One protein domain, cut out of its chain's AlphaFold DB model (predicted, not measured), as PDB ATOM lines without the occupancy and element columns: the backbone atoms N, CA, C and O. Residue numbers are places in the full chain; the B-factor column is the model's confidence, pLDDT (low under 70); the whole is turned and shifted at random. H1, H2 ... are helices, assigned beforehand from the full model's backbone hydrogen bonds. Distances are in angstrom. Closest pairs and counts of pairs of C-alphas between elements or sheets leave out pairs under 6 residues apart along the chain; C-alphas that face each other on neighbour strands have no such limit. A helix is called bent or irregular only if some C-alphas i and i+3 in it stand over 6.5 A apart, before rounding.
ATOM      1  N   ASP A  28     -33.041  40.044 -44.689       92.56
ATOM      2  CA  ASP A  28     -33.075  39.476 -43.338       92.56
ATOM      3  C   ASP A  28     -32.240  38.207 -43.225       92.56
ATOM      4  O   ASP A  28     -31.516  38.013 -42.243       92.56
ATOM      5  N   ASP A  29     -32.275  37.382 -44.265       95.19
ATOM      6  CA  ASP A  29     -31.457  36.181 -44.364       95.19
ATOM      7  C   ASP A  29     -29.975  36.544 -44.476       95.19
ATOM      8  O   ASP A  29     -29.133  35.934 -43.814       95.19
ATOM      9  N   ILE A  30     -29.649  37.586 -45.247       95.69
ATOM     10  CA  ILE A  30     -28.284  38.118 -45.325       95.69
ATOM     11  C   ILE A  30     -27.839  38.650 -43.956       95.69
ATOM     12  O   ILE A  30     -26.742  38.317 -43.503       95.69
ATOM     13  N   ALA A  31     -28.674  39.421 -43.255       96.38
ATOM     14  CA  ALA A  31     -28.346  39.943 -41.928       96.38
ATOM     15  C   ALA A  31     -28.119  38.819 -40.899       96.38
ATOM     16  O   ALA A  31     -27.157  38.868 -40.128       96.38
ATOM     17  N   ALA A  32     -28.959  37.782 -40.912       97.06
ATOM     18  CA  ALA A  32     -28.811  36.604 -40.061       97.06
ATOM     19  C   ALA A  32     -27.546  35.806 -40.386       97.06
ATOM     20  O   ALA A  32     -26.807  35.396 -39.489       97.06
ATOM     21  N   TYR A  33     -27.243  35.634 -41.668       97.81
ATOM     22  CA  TYR A  33     -26.030  34.954 -42.093       97.81
ATOM     23  C   TYR A  33     -24.782  35.726 -41.646       97.81
ATOM     24  O   TYR A  33     -23.871  35.151 -41.043       97.81
ATOM     25  N   CYS A  34     -24.762  37.045 -41.854       97.69
ATOM     26  CA  CYS A  34     -23.636  37.896 -41.477       97.69
ATOM     27  C   CYS A  34     -23.481  38.069 -39.963       97.69
ATOM     28  O   CYS A  34     -22.351  38.254 -39.495       97.69
ATOM     29  N   LEU A  35     -24.562  37.931 -39.185       98.12
ATOM     30  CA  LEU A  35     -24.493  37.780 -37.730       98.12
ATOM     31  C   LEU A  35     -23.656  36.549 -37.350       98.12
ATOM     32  O   LEU A  35     -22.739  36.657 -36.534       98.12
ATOM     33  N   GLY A  36     -23.925  35.402 -37.980       98.06
ATOM     34  CA  GLY A  36     -23.162  34.169 -37.780       98.06
ATOM     35  C   GLY A  36     -21.693  34.295 -38.187       98.06
ATOM     36  O   GLY A  36     -20.797  33.988 -37.397       98.06
ATOM     37  N   VAL A  37     -21.440  34.821 -39.392       98.00
ATOM     38  CA  VAL A  37     -20.078  35.057 -39.904       98.00
ATOM     39  C   VAL A  37     -19.276  35.910 -38.923       98.00
ATOM     40  O   VAL A  37     -18.214  35.495 -38.459       98.00
ATOM     41  N   ASN A  38     -19.786  37.089 -38.554       98.12
ATOM     42  CA  ASN A  38     -19.054  38.010 -37.687       98.12
ATOM     43  C   ASN A  38     -18.880  37.466 -36.263       98.12
ATOM     44  O   ASN A  38     -17.828  37.689 -35.663       98.12
ATOM     45  N   GLY A  39     -19.847  36.697 -35.753       97.88
ATOM     46  CA  GLY A  39     -19.717  35.990 -34.477       97.88
ATOM     47  C   GLY A  39     -18.554  34.998 -34.485       97.88
ATOM     48  O   GLY A  39     -17.705  35.020 -33.589       97.88
ATOM     49  N   GLN A  40     -18.453  34.184 -35.537       97.44
ATOM     50  CA  GLN A  40     -17.357  33.227 -35.687       97.44
ATOM     51  C   GLN A  40     -15.997  33.916 -35.906       97.44
ATOM     52  O   GLN A  40     -14.982  33.435 -35.396       97.44
ATOM     53  N   LEU A  41     -15.949  35.040 -36.631       95.69
ATOM     54  CA  LEU A  41     -14.714  35.812 -36.817       95.69
ATOM     55  C   LEU A  41     -14.239  36.462 -35.514       95.69
ATOM     56  O   LEU A  41     -13.046  36.408 -35.213       95.69
ATOM     57  N   ALA A  42     -15.150  37.031 -34.720       96.69
ATOM     58  CA  ALA A  42     -14.826  37.565 -33.398       96.69
ATOM     59  C   ALA A  42     -14.227  36.477 -32.492       96.69
ATOM     60  O   ALA A  42     -13.163  36.677 -31.905       96.69
ATOM     61  N   GLU A  43     -14.851  35.295 -32.444       95.75
ATOM     62  CA  GLU A  43     -14.327  34.152 -31.689       95.75
ATOM     63  C   GLU A  43     -12.949  33.708 -32.194       95.75
ATOM     64  O   GLU A  43     -12.053  33.426 -31.401       95.75
ATOM     65  N   ARG A  44     -12.716  33.718 -33.510       92.88
ATOM     66  CA  ARG A  44     -11.395  33.395 -34.061       92.88
ATOM     67  C   ARG A  44     -10.313  34.354 -33.554       92.88
ATOM     68  O   ARG A  44      -9.251  33.904 -33.125       92.88
ATOM     69  N   PHE A  45     -10.563  35.663 -33.586       94.25
ATOM     70  CA  PHE A  45      -9.602  36.648 -33.073       94.25
ATOM     71  C   PHE A  45      -9.418  36.553 -31.554       94.25
ATOM     72  O   PHE A  45      -8.325  36.814 -31.048       94.25
ATOM     73  N   ARG A  46     -10.449  36.125 -30.819       93.50
ATOM     74  CA  ARG A  46     -10.344  35.797 -29.393       93.50
ATOM     75  C   ARG A  46      -9.399  34.618 -29.160       93.50
ATOM     76  O   ARG A  46      -8.479  34.725 -28.357       93.50
ATOM     77  N   GLN A  47      -9.551  33.534 -29.919       91.31
ATOM     78  CA  GLN A  47      -8.670  32.363 -29.833       91.31
ATOM     79  C   GLN A  47      -7.223  32.688 -30.217       91.31
ATOM     80  O   GLN A  47      -6.296  32.195 -29.577       91.31
ATOM     81  N   MET A  48      -7.012  33.558 -31.209       90.62
ATOM     82  CA  MET A  48      -5.673  34.000 -31.620       90.62
ATOM     83  C   MET A  48      -4.890  34.664 -30.477       90.62
ATOM     84  O   MET A  48      -3.675  34.498 -30.367       90.62
ATOM     85  N   GLN A  49      -5.572  35.364 -29.567       87.25
ATOM     86  CA  GLN A  49      -4.932  35.974 -28.396       87.25
ATOM     87  C   GLN A  49      -4.385  34.931 -27.405       87.25
ATOM     88  O   GLN A  49      -3.467  35.234 -26.639       87.25
ATOM     89  N   LEU A  50      -4.875  33.693 -27.455       88.56
ATOM     90  CA  LEU A  50      -4.402  32.587 -26.621       88.56
ATOM     91  C   LEU A  50      -3.173  31.879 -27.214       88.56
ATOM     92  O   LEU A  50      -2.551  31.063 -26.538       88.56
ATOM     93  N   TRP A  51      -2.781  32.190 -28.455       87.56
ATOM     94  CA  TRP A  51      -1.647  31.536 -29.111       87.56
ATOM     95  C   TRP A  51      -0.311  31.927 -28.477       87.56
ATOM     96  O   TRP A  51      -0.060  33.097 -28.170       87.56
ATOM     97  N   GLY A  52       0.589  30.957 -28.338       89.12
ATOM     98  CA  GLY A  52       1.996  31.222 -28.057       89.12
ATOM     99  C   GLY A  52       2.737  31.560 -29.348       89.12
ATOM    100  O   GLY A  52       2.804  30.730 -30.250       89.12
ATOM    101  N   CYS A  53       3.328  32.752 -29.436       91.38
ATOM    102  CA  CYS A  53       4.258  33.080 -30.518       91.38
ATOM    103  C   CYS A  53       5.694  32.854 -30.037       91.38
ATOM    104  O   CYS A  53       6.099  33.386 -29.002       91.38
ATOM    105  N   GLY A  54       6.480  32.082 -30.791       90.50
ATOM    106  CA  GLY A  54       7.912  31.929 -30.531       90.50
ATOM    107  C   GLY A  54       8.665  33.264 -30.634       90.50
ATOM    108  O   GLY A  54       8.170  34.230 -31.216       90.50
ATOM    109  N   LYS A  55       9.886  33.324 -30.085       92.88
ATOM    110  CA  LYS A  55      10.729  34.540 -30.089       92.88
ATOM    111  C   LYS A  55      11.620  34.687 -31.326       92.88
ATOM    112  O   LYS A  55      12.198  35.749 -31.523       92.88
ATOM    113  N   ALA A  56      11.725  33.654 -32.162       95.38
ATOM    114  CA  ALA A  56      12.534  33.701 -33.378       95.38
ATOM    115  C   ALA A  56      12.080  34.832 -34.323       95.38
ATOM    116  O   ALA A  56      10.903  35.216 -34.331       95.38
ATOM    117  N   ALA A  57      13.005  35.349 -35.137       93.94
ATOM    118  CA  ALA A  57      12.706  36.371 -36.143       93.94
ATOM    119  C   ALA A  57      11.653  35.881 -37.155       93.94
ATOM    120  O   ALA A  57      10.733  36.620 -37.494       93.94
ATOM    121  N   SER A  58      11.697  34.596 -37.523       94.56
ATOM    122  CA  SER A  58      10.696  33.945 -38.380       94.56
ATOM    123  C   SER A  58       9.277  33.922 -37.794       94.56
ATOM    124  O   SER A  58       8.331  33.660 -38.525       94.56
ATOM    125  N   MET A  59       9.106  34.219 -36.500       95.44
ATOM    126  CA  MET A  59       7.805  34.279 -35.819       95.44
ATOM    127  C   MET A  59       7.253  35.707 -35.688       95.44
ATOM    128  O   MET A  59       6.273  35.912 -34.970       95.44
ATOM    129  N   GLN A  60       7.862  36.702 -36.347       94.88
ATOM    130  CA  GLN A  60       7.385  38.089 -36.299       94.88
ATOM    131  C   GLN A  60       5.932  38.212 -36.785       94.88
ATOM    132  O   GLN A  60       5.122  38.818 -36.090       94.88
ATOM    133  N   TRP A  61       5.567  37.511 -37.865       91.62
ATOM    134  CA  TRP A  61       4.194  37.478 -38.388       91.62
ATOM    135  C   TRP A  61       3.153  37.067 -37.329       91.62
ATOM    136  O   TRP A  61       2.062  37.628 -37.287       91.62
ATOM    137  N   CYS A  62       3.487  36.121 -36.441       92.56
ATOM    138  CA  CYS A  62       2.586  35.660 -35.379       92.56
ATOM    139  C   CYS A  62       2.375  36.758 -34.339       92.56
ATOM    140  O   CYS A  62       1.253  36.993 -33.896       92.56
ATOM    141  N   ARG A  63       3.457  37.443 -33.948       93.69
ATOM    142  CA  ARG A  63       3.402  38.525 -32.960       93.69
ATOM    143  C   ARG A  63       2.603  39.712 -33.490       93.69
ATOM    144  O   ARG A  63       1.762  40.226 -32.759       93.69
ATOM    145  N   ASP A  64       2.801  40.074 -34.754       94.25
ATOM    146  CA  ASP A  64       2.070  41.168 -35.403       94.25
ATOM    147  C   ASP A  64       0.580  40.835 -35.566       94.25
ATOM    148  O   ASP A  64      -0.294  41.644 -35.236       94.25
ATOM    149  N   ALA A  65       0.262  39.606 -35.988       91.19
ATOM    150  CA  ALA A  65      -1.119  39.132 -36.055       91.19
ATOM    151  C   ALA A  65      -1.782  39.141 -34.667       91.19
ATOM    152  O   ALA A  65      -2.896  39.636 -34.501       91.19
ATOM    153  N   LYS A  66      -1.074  38.670 -33.634       93.06
ATOM    154  CA  LYS A  66      -1.575  38.676 -32.256       93.06
ATOM    155  C   LYS A  66      -1.770  40.092 -31.707       93.06
ATOM    156  O   LYS A  66      -2.727  40.318 -30.973       93.06
ATOM    157  N   ALA A  67      -0.898  41.037 -32.060       93.56
ATOM    158  CA  ALA A  67      -1.007  42.432 -31.637       93.56
ATOM    159  C   ALA A  67      -2.220  43.141 -32.260       93.56
ATOM    160  O   ALA A  67      -2.864  43.944 -31.587       93.56
ATOM    161  N   SER A  68      -2.567  42.817 -33.510       91.81
ATOM    162  CA  SER A  68      -3.728  43.394 -34.210       91.81
ATOM    163  C   SER A  68      -5.059  42.691 -33.900       91.81
ATOM    164  O   SER A  68      -6.129  43.294 -34.035       91.81
ATOM    165  N   ALA A  69      -5.025  41.442 -33.420       93.00
ATOM    166  CA  ALA A  69      -6.219  40.645 -33.130       93.00
ATOM    167  C   ALA A  69      -7.267  41.333 -32.224       93.00
ATOM    168  O   ALA A  69      -8.454  41.216 -32.531       93.00
ATOM    169  N   PRO A  70      -6.914  42.072 -31.149       95.00
ATOM    170  CA  PRO A  70      -7.911  42.712 -30.287       95.00
ATOM    171  C   PRO A  70      -8.738  43.791 -30.991       95.00
ATOM    172  O   PRO A  70      -9.920  43.957 -30.694       95.00
ATOM    173  N   GLU A  71      -8.139  44.561 -31.898       95.94
ATOM    174  CA  GLU A  71      -8.874  45.575 -32.658       95.94
ATOM    175  C   GLU A  71      -9.808  44.917 -33.674       95.94
ATOM    176  O   GLU A  71     -10.997  45.244 -33.720       95.94
ATOM    177  N   ALA A  72      -9.299  43.923 -34.408       94.31
ATOM    178  CA  ALA A  72     -10.089  43.144 -35.353       94.31
ATOM    179  C   ALA A  72     -11.272  42.441 -34.662       94.31
ATOM    180  O   ALA A  72     -12.395  42.499 -35.158       94.31
ATOM    181  N   MET A  73     -11.056  41.860 -33.477       96.12
ATOM    182  CA  MET A  73     -12.114  41.272 -32.651       96.12
ATOM    183  C   MET A  73     -13.206  42.296 -32.331       96.12
ATOM    184  O   MET A  73     -14.372  42.047 -32.624       96.12
ATOM    185  N   ARG A  74     -12.840  43.470 -31.797       96.81
ATOM    186  CA  ARG A  74     -13.815  44.515 -31.438       96.81
ATOM    187  C   ARG A  74     -14.593  45.024 -32.647       96.81
ATOM    188  O   ARG A  74     -15.776  45.326 -32.525       96.81
ATOM    189  N   ALA A  75     -13.949  45.136 -33.810       95.88
ATOM    190  CA  ALA A  75     -14.635  45.500 -35.046       95.88
ATOM    191  C   ALA A  75     -15.722  44.475 -35.407       95.88
ATOM    192  O   ALA A  75     -16.854  44.862 -35.695       95.88
ATOM    193  N   ARG A  76     -15.410  43.178 -35.297       96.81
ATOM    194  CA  ARG A  76     -16.369  42.091 -35.536       96.81
ATOM    195  C   ARG A  76     -17.473  42.042 -34.477       96.81
ATOM    196  O   ARG A  76     -18.637  41.918 -34.836       96.81
ATOM    197  N   GLU A  77     -17.155  42.239 -33.198       97.50
ATOM    198  CA  GLU A  77     -18.151  42.302 -32.112       97.50
ATOM    199  C   GLU A  77     -19.140  43.465 -32.292       97.50
ATOM    200  O   GLU A  77     -20.339  43.301 -32.063       97.50
ATOM    201  N   ARG A  78     -18.681  44.627 -32.777       98.12
ATOM    202  CA  ARG A  78     -19.589  45.727 -33.141       98.12
ATOM    203  C   ARG A  78     -20.558  45.312 -34.244       98.12
ATOM    204  O   ARG A  78     -21.745  45.597 -34.127       98.12
ATOM    205  N   LEU A  79     -20.082  44.631 -35.285       98.00
ATOM    206  CA  LEU A  79     -20.944  44.144 -36.367       98.00
ATOM    207  C   LEU A  79     -21.961  43.113 -35.863       98.00
ATOM    208  O   LEU A  79     -23.132  43.213 -36.218       98.00
ATOM    209  N   VAL A  80     -21.561  42.200 -34.970       98.06
ATOM    210  CA  VAL A  80     -22.479  41.255 -34.303       98.06
ATOM    211  C   VAL A  80     -23.630  41.996 -33.626       98.06
ATOM    212  O   VAL A  80     -24.793  41.694 -33.884       98.06
ATOM    213  N   ILE A  81     -23.321  43.009 -32.812       97.88
ATOM    214  CA  ILE A  81     -24.340  43.811 -32.120       97.88
ATOM    215  C   ILE A  81     -25.266  44.501 -33.130       97.88
ATOM    216  O   ILE A  81     -26.482  44.515 -32.957       97.88
ATOM    217  N   ARG A  82     -24.711  45.070 -34.204       97.62
ATOM    218  CA  ARG A  82     -25.499  45.814 -35.193       97.62
ATOM    219  C   ARG A  82     -26.425  44.913 -36.007       97.62
ATOM    220  O   ARG A  82     -27.589  45.268 -36.170       97.62
ATOM    221  N   PHE A  83     -25.962  43.745 -36.448       97.81
ATOM    222  CA  PHE A  83     -26.823  42.771 -37.124       97.81
ATOM    223  C   PHE A  83     -27.890  42.203 -36.189       97.81
ATOM    224  O   PHE A  83     -29.054  42.141 -36.580       97.81
ATOM    225  N   ALA A  84     -27.540  41.879 -34.941       97.25
ATOM    226  CA  ALA A  84     -28.526  41.463 -33.946       97.25
ATOM    227  C   ALA A  84     -29.618  42.533 -33.772       97.25
ATOM    228  O   ALA A  84     -30.800  42.220 -33.856       97.25
ATOM    229  N   ASN A  85     -29.238  43.810 -33.664       96.56
ATOM    230  CA  ASN A  85     -30.190  44.918 -33.569       96.56
ATOM    231  C   ASN A  85     -31.086  45.059 -34.812       96.56
ATOM    232  O   ASN A  85     -32.260  45.399 -34.670       96.56
ATOM    233  N   VAL A  86     -30.571  44.816 -36.025       95.50
ATOM    234  CA  VAL A  86     -31.394  44.801 -37.250       95.50
ATOM    235  C   VAL A  86     -32.483  43.736 -37.145       95.50
ATOM    236  O   VAL A  86     -33.654  44.049 -37.355       95.50
ATOM    237  N   LEU A  87     -32.111  42.513 -36.766       96.06
ATOM    238  CA  LEU A  87     -33.042  41.391 -36.654       96.06
ATOM    239  C   LEU A  87     -34.043  41.587 -35.504       96.06
ATOM    240  O   LEU A  87     -35.230  41.315 -35.671       96.06
ATOM    241  N   THR A  88     -33.595  42.114 -34.360       95.62
ATOM    242  CA  THR A  88     -34.458  42.438 -33.212       95.62
ATOM    243  C   THR A  88     -35.487  43.506 -33.559       95.62
ATOM    244  O   THR A  88     -36.659  43.335 -33.251       95.62
ATOM    245  N   ARG A  89     -35.106  44.591 -34.250       95.06
ATOM    246  CA  ARG A  89     -36.069  45.642 -34.646       95.06
ATOM    247  C   ARG A  89     -37.170  45.136 -35.577       95.06
ATOM    248  O   ARG A  89     -38.227  45.751 -35.650       95.06
ATOM    249  N   LYS A  90     -36.914  44.040 -36.287       92.94
ATOM    250  CA  LYS A  90     -37.875  43.366 -37.164       92.94
ATOM    251  C   LYS A  90     -38.645  42.237 -36.459       92.94
ATOM    252  O   LYS A  90     -39.405  41.528 -37.109       92.94
ATOM    253  N   GLY A  91     -38.425  42.036 -35.157       93.06
ATOM    254  CA  GLY A  91     -39.038  40.964 -34.366       93.06
ATOM    255  C   GLY A  91     -38.604  39.554 -34.781       93.06
ATOM    256  O   GLY A  91     -39.276  38.562 -34.504       93.06
ATOM    257  N   LEU A  92     -37.486  39.425 -35.503       92.75
ATOM    258  CA  LEU A  92     -37.051  38.136 -36.054       92.75
ATOM    259  C   LEU A  92     -36.416  37.239 -34.990       92.75
ATOM    260  O   LEU A  92     -36.484  36.018 -35.109       92.75
ATOM    261  N   LEU A  93     -35.837  37.845 -33.953       91.31
ATOM    262  CA  LEU A  93     -35.251  37.154 -32.801       91.31
ATOM    263  C   LEU A  93     -36.251  36.947 -31.650       91.31
ATOM    264  O   LEU A  93     -35.859  36.446 -30.597       91.31
ATOM    265  N   ASP A  94     -37.522  37.310 -31.837       90.75
ATOM    266  CA  ASP A  94     -38.525  37.227 -30.777       90.75
ATOM    267  C   ASP A  94     -38.861  35.774 -30.439       90.75
ATOM    268  O   ASP A  94     -39.113  34.934 -31.310       90.75
ATOM    269  N   ILE A  95     -38.910  35.475 -29.141       86.31
ATOM    270  CA  ILE A  95     -39.184  34.121 -28.646       86.31
ATOM    271  C   ILE A  95     -40.604  33.642 -28.978       86.31
ATOM    272  O   ILE A  95     -40.825  32.438 -29.106       86.31
ATOM    273  N   GLU A  96     -41.537  34.579 -29.163       90.38
ATOM    274  CA  GLU A  96     -42.944  34.328 -29.500       90.38
ATOM    275  C   GLU A  96     -43.147  33.907 -30.964       90.38
ATOM    276  O   GLU A  96     -44.223  33.441 -31.338       90.38
ATOM    277  N   ARG A  97     -42.113  34.026 -31.812       88.88
ATOM    278  CA  ARG A  97     -42.173  33.585 -33.210       88.88
ATOM    279  C   ARG A  97     -42.385  32.065 -33.294       88.88
ATOM    280  O   ARG A  97     -41.852  31.316 -32.460       88.88
ATOM    281  N   PRO A  98     -43.077  31.580 -34.346       94.12
ATOM    282  CA  PRO A  98     -43.279  30.151 -34.553       94.12
ATOM    283  C   PRO A  98     -41.953  29.371 -34.490       94.12
ATOM    284  O   PRO A  98     -40.939  29.866 -35.002       94.12
ATOM    285  N   PRO A  99     -41.920  28.173 -33.874       92.75
ATOM    286  CA  PRO A  99     -40.698  27.378 -33.732       92.75
ATOM    287  C   PRO A  99     -39.947  27.173 -35.051       92.75
ATOM    288  O   PRO A  99     -38.734  27.364 -35.093       92.75
ATOM    289  N   GLU A 100     -40.657  26.883 -36.140       91.31
ATOM    290  CA  GLU A 100     -40.105  26.759 -37.493       91.31
ATOM    291  C   GLU A 100     -39.396  28.032 -37.982       91.31
ATOM    292  O   GLU A 100     -38.311  27.953 -38.558       91.31
ATOM    293  N   SER A 101     -39.946  29.218 -37.701       90.00
ATOM    294  CA  SER A 101     -39.306  30.490 -38.067       90.00
ATOM    295  C   SER A 101     -38.009  30.705 -37.287       90.00
ATOM    296  O   SER A 101     -36.991  31.102 -37.858       90.00
ATOM    297  N   ARG A 102     -38.019  30.386 -35.986       92.69
ATOM    298  CA  ARG A 102     -36.825  30.467 -35.129       92.69
ATOM    299  C   ARG A 102     -35.762  29.450 -35.545       92.69
ATOM    300  O   ARG A 102     -34.578  29.786 -35.589       92.69
ATOM    301  N   ALA A 103     -36.174  28.232 -35.893       93.25
ATOM    302  CA  ALA A 103     -35.287  27.180 -36.378       93.25
ATOM    303  C   ALA A 103     -34.628  27.569 -37.708       93.25
ATOM    304  O   ALA A 103     -33.417  27.409 -37.855       93.25
ATOM    305  N   ARG A 104     -35.392  28.155 -38.640       93.50
ATOM    306  CA  ARG A 104     -34.862  28.671 -39.908       93.50
ATOM    307  C   ARG A 104     -33.808  29.752 -39.679       93.50
ATOM    308  O   ARG A 104     -32.708  29.645 -40.214       93.50
ATOM    309  N   LEU A 105     -34.106  30.754 -38.852       94.62
ATOM    310  CA  LEU A 105     -33.159  31.831 -38.555       94.62
ATOM    311  C   LEU A 105     -31.886  31.297 -37.879       94.62
ATOM    312  O   LEU A 105     -30.776  31.647 -38.272       94.62
ATOM    313  N   THR A 106     -32.046  30.387 -36.914       95.50
ATOM    314  CA  THR A 106     -30.926  29.710 -36.238       95.50
ATOM    315  C   THR A 106     -30.056  28.946 -37.232       95.50
ATOM    316  O   THR A 106     -28.829  29.017 -37.156       95.50
ATOM    317  N   LYS A 107     -30.675  28.251 -38.194       96.44
ATOM    318  CA  LYS A 107     -29.953  27.558 -39.259       96.44
ATOM    319  C   LYS A 107     -29.128  28.530 -40.101       96.44
ATOM    320  O   LYS A 107     -27.949  28.273 -40.296       96.44
ATOM    321  N   ILE A 108     -29.691  29.659 -40.523       96.69
ATOM    322  CA  ILE A 108     -28.971  30.649 -41.342       96.69
ATOM    323  C   ILE A 108     -27.764  31.234 -40.588       96.69
ATOM    324  O   ILE A 108     -26.665  31.321 -41.141       96.69
ATOM    325  N   VAL A 109     -27.930  31.573 -39.304       97.75
ATOM    326  CA  VAL A 109     -26.824  32.023 -38.436       97.75
ATOM    327  C   VAL A 109     -25.747  30.933 -38.312       97.75
ATOM    328  O   VAL A 109     -24.543  31.211 -38.375       97.75
ATOM    329  N   SER A 110     -26.159  29.674 -38.152       97.69
ATOM    330  CA  SER A 110     -25.245  28.531 -38.077       97.69
ATOM    331  C   SER A 110     -24.498  28.297 -39.393       97.69
ATOM    332  O   SER A 110     -23.297  28.021 -39.370       97.69
ATOM    333  N   ASP A 111     -25.169  28.437 -40.533       96.38
ATOM    334  CA  ASP A 111     -24.572  28.277 -41.858       96.38
ATOM    335  C   ASP A 111     -23.493  29.356 -42.085       96.38
ATOM    336  O   ASP A 111     -22.379  29.032 -42.495       96.38
ATOM    337  N   GLY A 112     -23.742  30.610 -41.685       97.06
ATOM    338  CA  GLY A 112     -22.729  31.679 -41.717       97.06
ATOM    339  C   GLY A 112     -21.531  31.430 -40.814       97.06
ATOM    340  O   GLY A 112     -20.383  31.627 -41.215       97.06
ATOM    341  N   SER A 113     -21.776  30.911 -39.614       97.69
ATOM    342  CA  SER A 113     -20.697  30.507 -38.708       97.69
ATOM    343  C   SER A 113     -19.867  29.356 -39.294       97.69
ATOM    344  O   SER A 113     -18.643  29.323 -39.149       97.69
ATOM    345  N   THR A 114     -20.523  28.412 -39.970       96.25
ATOM    346  CA  THR A 114     -19.887  27.239 -40.583       96.25
ATOM    347  C   THR A 114     -19.015  27.639 -41.764       96.25
ATOM    348  O   THR A 114     -17.838  27.282 -41.790       96.25
ATOM    349  N   ASP A 115     -19.543  28.450 -42.679       96.00
ATOM    350  CA  ASP A 115     -18.782  28.960 -43.819       96.00
ATOM    351  C   ASP A 115     -17.586  29.801 -43.359       96.00
ATOM    352  O   ASP A 115     -16.479  29.640 -43.870       96.00
ATOM    353  N   ALA A 116     -17.754  30.645 -42.333       96.25
ATOM    354  CA  ALA A 116     -16.641  31.414 -41.788       96.25
ATOM    355  C   ALA A 116     -15.550  30.507 -41.213       96.25
ATOM    356  O   ALA A 116     -14.363  30.767 -41.403       96.25
ATOM    357  N   ARG A 117     -15.924  29.414 -40.543       94.75
ATOM    358  CA  ARG A 117     -14.960  28.431 -40.040       94.75
ATOM    359  C   ARG A 117     -14.257  27.674 -41.167       94.75
ATOM    360  O   ARG A 117     -13.065  27.418 -41.034       94.75
ATOM    361  N   ALA A 118     -14.968  27.333 -42.241       94.25
ATOM    362  CA  ALA A 118     -14.419  26.630 -43.399       94.25
ATOM    363  C   ALA A 118     -13.464  27.522 -44.211       94.25
ATOM    364  O   ALA A 118     -12.337  27.123 -44.502       94.25
ATOM    365  N   CYS A 119     -13.856  28.768 -44.482       94.44
ATOM    366  CA  CYS A 119     -13.002  29.751 -45.151       94.44
ATOM    367  C   CYS A 119     -11.713  30.017 -44.355       94.44
ATOM    368  O   CYS A 119     -10.617  30.149 -44.897       94.44
ATOM    369  N   PHE A 120     -11.826  30.062 -43.028       89.25
ATOM    370  CA  PHE A 120     -10.728  30.388 -42.129       89.25
ATOM    371  C   PHE A 120     -10.230  29.183 -41.324       89.25
ATOM    372  O   PHE A 120      -9.868  29.325 -40.149       89.25
ATOM    373  N   ASN A 121     -10.210  28.014 -41.966       82.50
ATOM    374  CA  ASN A 121      -9.877  26.735 -41.354       82.50
ATOM    375  C   ASN A 121      -8.502  26.775 -40.656       82.50
ATOM    376  O   ASN A 121      -7.477  26.947 -41.309       82.50
ATOM    377  N   PRO A 122      -8.438  26.610 -39.322       69.69
ATOM    378  CA  PRO A 122      -7.165  26.606 -38.605       69.69
ATOM    379  C   PRO A 122      -6.419  25.266 -38.703       69.69
ATOM    380  O   PRO A 122      -5.285  25.180 -38.240       69.69
ATOM    381  N   LYS A 123      -7.056  24.210 -39.231       75.44
ATOM    382  CA  LYS A 123      -6.551  22.824 -39.226       75.44
ATOM    383  C   LYS A 123      -6.325  22.237 -40.621       75.44
ATOM    384  O   LYS A 123      -5.987  21.062 -40.721       75.44
ATOM    385  N   GLY A 124      -6.542  23.005 -41.681       76.88
ATOM    386  CA  GLY A 124      -6.447  22.504 -43.046       76.88
ATOM    387  C   GLY A 124      -6.608  23.615 -44.067       76.88
ATOM    388  O   GLY A 124      -6.579  24.794 -43.714       76.88
ATOM    389  N   ASP A 125      -6.781  23.211 -45.319       86.25
ATOM    390  CA  ASP A 125      -6.874  24.145 -46.429       86.25
ATOM    391  C   ASP A 125      -8.104  25.044 -46.315       86.25
ATOM    392  O   ASP A 125      -9.135  24.698 -45.721       86.25
ATOM    393  N   ARG A 126      -7.943  26.232 -46.887       88.81
ATOM    394  CA  ARG A 126      -8.982  27.238 -47.031       88.81
ATOM    395  C   ARG A 126     -10.039  26.741 -48.017       88.81
ATOM    396  O   ARG A 126      -9.719  26.403 -49.153       88.81
ATOM    397  N   ASP A 127     -11.296  26.740 -47.585       94.44
ATOM    398  CA  ASP A 127     -12.438  26.461 -48.456       94.44
ATOM    399  C   ASP A 127     -12.788  27.725 -49.258       94.44
ATOM    400  O   ASP A 127     -13.399  28.661 -48.732       94.44
ATOM    401  N   GLU A 128     -12.347  27.784 -50.518       93.75
ATOM    402  CA  GLU A 128     -12.608  28.940 -51.386       93.75
ATOM    403  C   GLU A 128     -14.103  29.166 -51.662       93.75
ATOM    404  O   GLU A 128     -14.540  30.306 -51.504       93.75
ATOM    405  N   PRO A 129     -14.927  28.140 -51.962       93.94
ATOM    406  CA  PRO A 129     -16.375  28.323 -52.066       93.94
ATOM    407  C   PRO A 129     -17.006  28.957 -50.819       93.94
ATOM    408  O   PRO A 129     -17.889  29.811 -50.929       93.94
ATOM    409  N   ALA A 130     -16.570  28.573 -49.616       93.56
ATOM    410  CA  ALA A 130     -17.022  29.217 -48.387       93.56
ATOM    411  C   ALA A 130     -16.581  30.686 -48.330       93.56
ATOM    412  O   ALA A 130     -17.380  31.558 -47.989       93.56
ATOM    413  N   CYS A 131     -15.340  30.993 -48.711       93.38
ATOM    414  CA  CYS A 131     -14.855  32.371 -48.757       93.38
ATOM    415  C   CYS A 131     -15.602  33.248 -49.770       93.38
ATOM    416  O   CYS A 131     -15.880  34.409 -49.470       93.38
ATOM    417  N   GLU A 132     -15.954  32.717 -50.940       93.19
ATOM    418  CA  GLU A 132     -16.781  33.415 -51.931       93.19
ATOM    419  C   GLU A 132     -18.160  33.734 -51.356       93.19
ATOM    420  O   GLU A 132     -18.634  34.866 -51.442       93.19
ATOM    421  N   ARG A 133     -18.773  32.770 -50.661       93.25
ATOM    422  CA  ARG A 133     -20.051  32.986 -49.977       93.25
ATOM    423  C   ARG A 133     -19.985  34.094 -48.943       93.25
ATOM    424  O   ARG A 133     -20.929  34.872 -48.862       93.25
ATOM    425  N   LEU A 134     -18.884  34.207 -48.205       93.62
ATOM    426  CA  LEU A 134     -18.673  35.266 -47.217       93.62
ATOM    427  C   LEU A 134     -18.661  36.675 -47.830       93.62
ATOM    428  O   LEU A 134     -18.997  37.629 -47.127       93.62
ATOM    429  N   GLN A 135     -18.317  36.827 -49.114       90.88
ATOM    430  CA  GLN A 135     -18.245  38.142 -49.767       90.88
ATOM    431  C   GLN A 135     -19.587  38.883 -49.751       90.88
ATOM    432  O   GLN A 135     -19.598  40.110 -49.697       90.88
ATOM    433  N   ARG A 136     -20.716  38.163 -49.671       89.06
ATOM    434  CA  ARG A 136     -22.053  38.770 -49.533       89.06
ATOM    435  C   ARG A 136     -22.224  39.613 -48.269       89.06
ATOM    436  O   ARG A 136     -23.123  40.447 -48.203       89.06
ATOM    437  N   CYS A 137     -21.369  39.408 -47.265       95.00
ATOM    438  CA  CYS A 137     -21.378  40.228 -46.065       95.00
ATOM    439  C   CYS A 137     -20.683  41.575 -46.243       95.00
ATOM    440  O   CYS A 137     -20.922  42.439 -45.414       95.00
ATOM    441  N   ALA A 138     -19.895  41.807 -47.298       92.75
ATOM    442  CA  ALA A 138     -19.212  43.087 -47.493       92.75
ATOM    443  C   ALA A 138     -20.212  44.257 -47.570       92.75
ATOM    444  O   ALA A 138     -20.137  45.197 -46.776       92.75
ATOM    445  N   ASP A 139     -21.214  44.142 -48.444       90.94
ATOM    446  CA  ASP A 139     -22.237  45.178 -48.619       90.94
ATOM    447  C   ASP A 139     -23.137  45.297 -47.382       90.94
ATOM    448  O   ASP A 139     -23.511  46.393 -46.960       90.94
ATOM    449  N   ALA A 140     -23.485  44.169 -46.757       93.00
ATOM    450  CA  ALA A 140     -24.295  44.157 -45.541       93.00
ATOM    451  C   ALA A 140     -23.565  44.820 -44.360       93.00
ATOM    452  O   ALA A 140     -24.159  45.618 -43.634       93.00
ATOM    453  N   GLU A 141     -22.272  44.533 -44.189       95.38
ATOM    454  CA  GLU A 141     -21.410  45.131 -43.168       95.38
ATOM    455  C   GLU A 141     -21.255  46.632 -43.388       95.38
ATOM    456  O   GLU A 141     -21.310  47.384 -42.420       95.38
ATOM    457  N   GLN A 142     -21.127  47.087 -44.637       92.75
ATOM    458  CA  GLN A 142     -21.074  48.515 -44.945       92.75
ATOM    459  C   GLN A 142     -22.390  49.220 -44.593       92.75
ATOM    460  O   GLN A 142     -22.360  50.294 -43.993       92.75
ATOM    461  N   ARG A 143     -23.541  48.609 -44.910       89.62
ATOM    462  CA  ARG A 143     -24.873  49.168 -44.613       89.62
ATOM    463  C   ARG A 143     -25.119  49.345 -43.119       89.62
ATOM    464  O   ARG A 143     -25.659  50.365 -42.708       89.62
ATOM    465  N   VAL A 144     -24.720  48.369 -42.302       89.81
ATOM    466  CA  VAL A 144     -24.848  48.473 -40.839       89.81
ATOM    467  C   VAL A 144     -23.649  49.171 -40.195       89.81
ATOM    468  O   VAL A 144     -23.693  49.474 -39.010       89.81
ATOM    469  N   GLY A 145     -22.560  49.368 -40.939       76.00
ATOM    470  CA  GLY A 145     -21.275  49.925 -40.512       76.00
ATOM    471  C   GLY A 145     -21.253  51.452 -40.384       76.00
ATOM    472  O   GLY A 145     -20.446  51.980 -39.610       76.00
TER     473      GLY A 145
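What this domain is: This is residues 28 to 145 of the 146 residues of an uncharacterized protein of Rhodospirillales bacterium 39-66-50 (UniProt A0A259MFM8). A long helical hairpin, H1 and H2, makes the length of this domain, with H1 in the middle: H2 packs along it, H3 crosses it at a slant from another side, and the short H5 crosses over both H1 and H2. The short H4 packs on the last part of H3, and from there the chain turns into H5. The printed part has 118 residues with five named helices in the order H1, H2, H3, H4, H5 and no named strand, and its class is all helix. It is only just compact, close to loose, with a radius of gyration of the C-alphas of 16.1 A, and its outline is a rod of 56 by 25 by 24 A.

How they stand to each other: H1, residues 28 to 49, is the hub and touches three other helices, H2, residues 57 to 89, H3, residues 99 to 119, and H5, residues 137 to 145. H1 and H2 form a helical hairpin, running opposite ways at a shallow tilt of 31 degrees, and their closest C-alphas, those of Ala 42 and Met 73, are 4.7 A apart. H1 touches H3 at a steep tilt of 46 degrees, the same way, with the C-alphas of Gly 36 and Val 109 the closest at 4.3 A. H2 and H3 are apart. H4, residues 128 to 134, touches residues 112 to 119 of H3 alone, at a steep tilt of 49 degrees, opposite ways; the closest C-alphas, those of Cys 119 and Cys 131, are 4.8 A apart. H1 and H4 are close but not clearly touching, with the C-alphas of Val 37 and Leu 134 the closest at 7.4 A. H5 touches H1 at its residues 30 to 34 alone and stands about perpendicular to it, at 90 degrees; the closest C-alphas, those of Cys 34 and Cys 137, are 5.6 A apart. H5 also touches residues 79 to 83 of H2 alone, the same way at a steep tilt of 68 degrees, only just short of about perpendicular; the C-alphas of Arg 82 and Val 144 are the closest at 6.3 A. H4 and H5 meet only through their link, and H3 and H5 are apart. Of the five pairs that touch, one is at a shallow tilt, and the helix packing is mostly crossed. In H1, H3, H4 and H5 every O i to N i+4 pair is within hydrogen-bond range; in H2 25 of 29 are.

Where its parts are: H1 begins with C-alpha 28 at (-33.075, 39.476, -43.338) and measures 32.1 A from first to last C-alpha. H2, the longest helix, begins with C-alpha 57 at (12.706, 36.371, -36.143) and measures 49.7 A. H2 has a kink of 39 degrees near residue 70 and is irregular, with C-alphas 58 and 61 7.4 A apart. H3 measures 30.1 A, H4 9.7 A and H5 11.2 A. H5 ends with C-alpha 145 at (-21.275, 49.925, -40.512).

The domain as a whole: The two C-alphas farthest apart are those of Ala 57 and Pro 98, at 56.4 A, while the first and last printed C-alphas are 16.0 A apart. The printed part has no cut. The link H4 to H5 is tight, the links H1 to H2, H2 to H3 and H3 to H4 are short, and no link is long. Residues 95 to 100 stand free. The mean pLDDT of the printed part is 93.3, and one residue, Pro 122, is under 70.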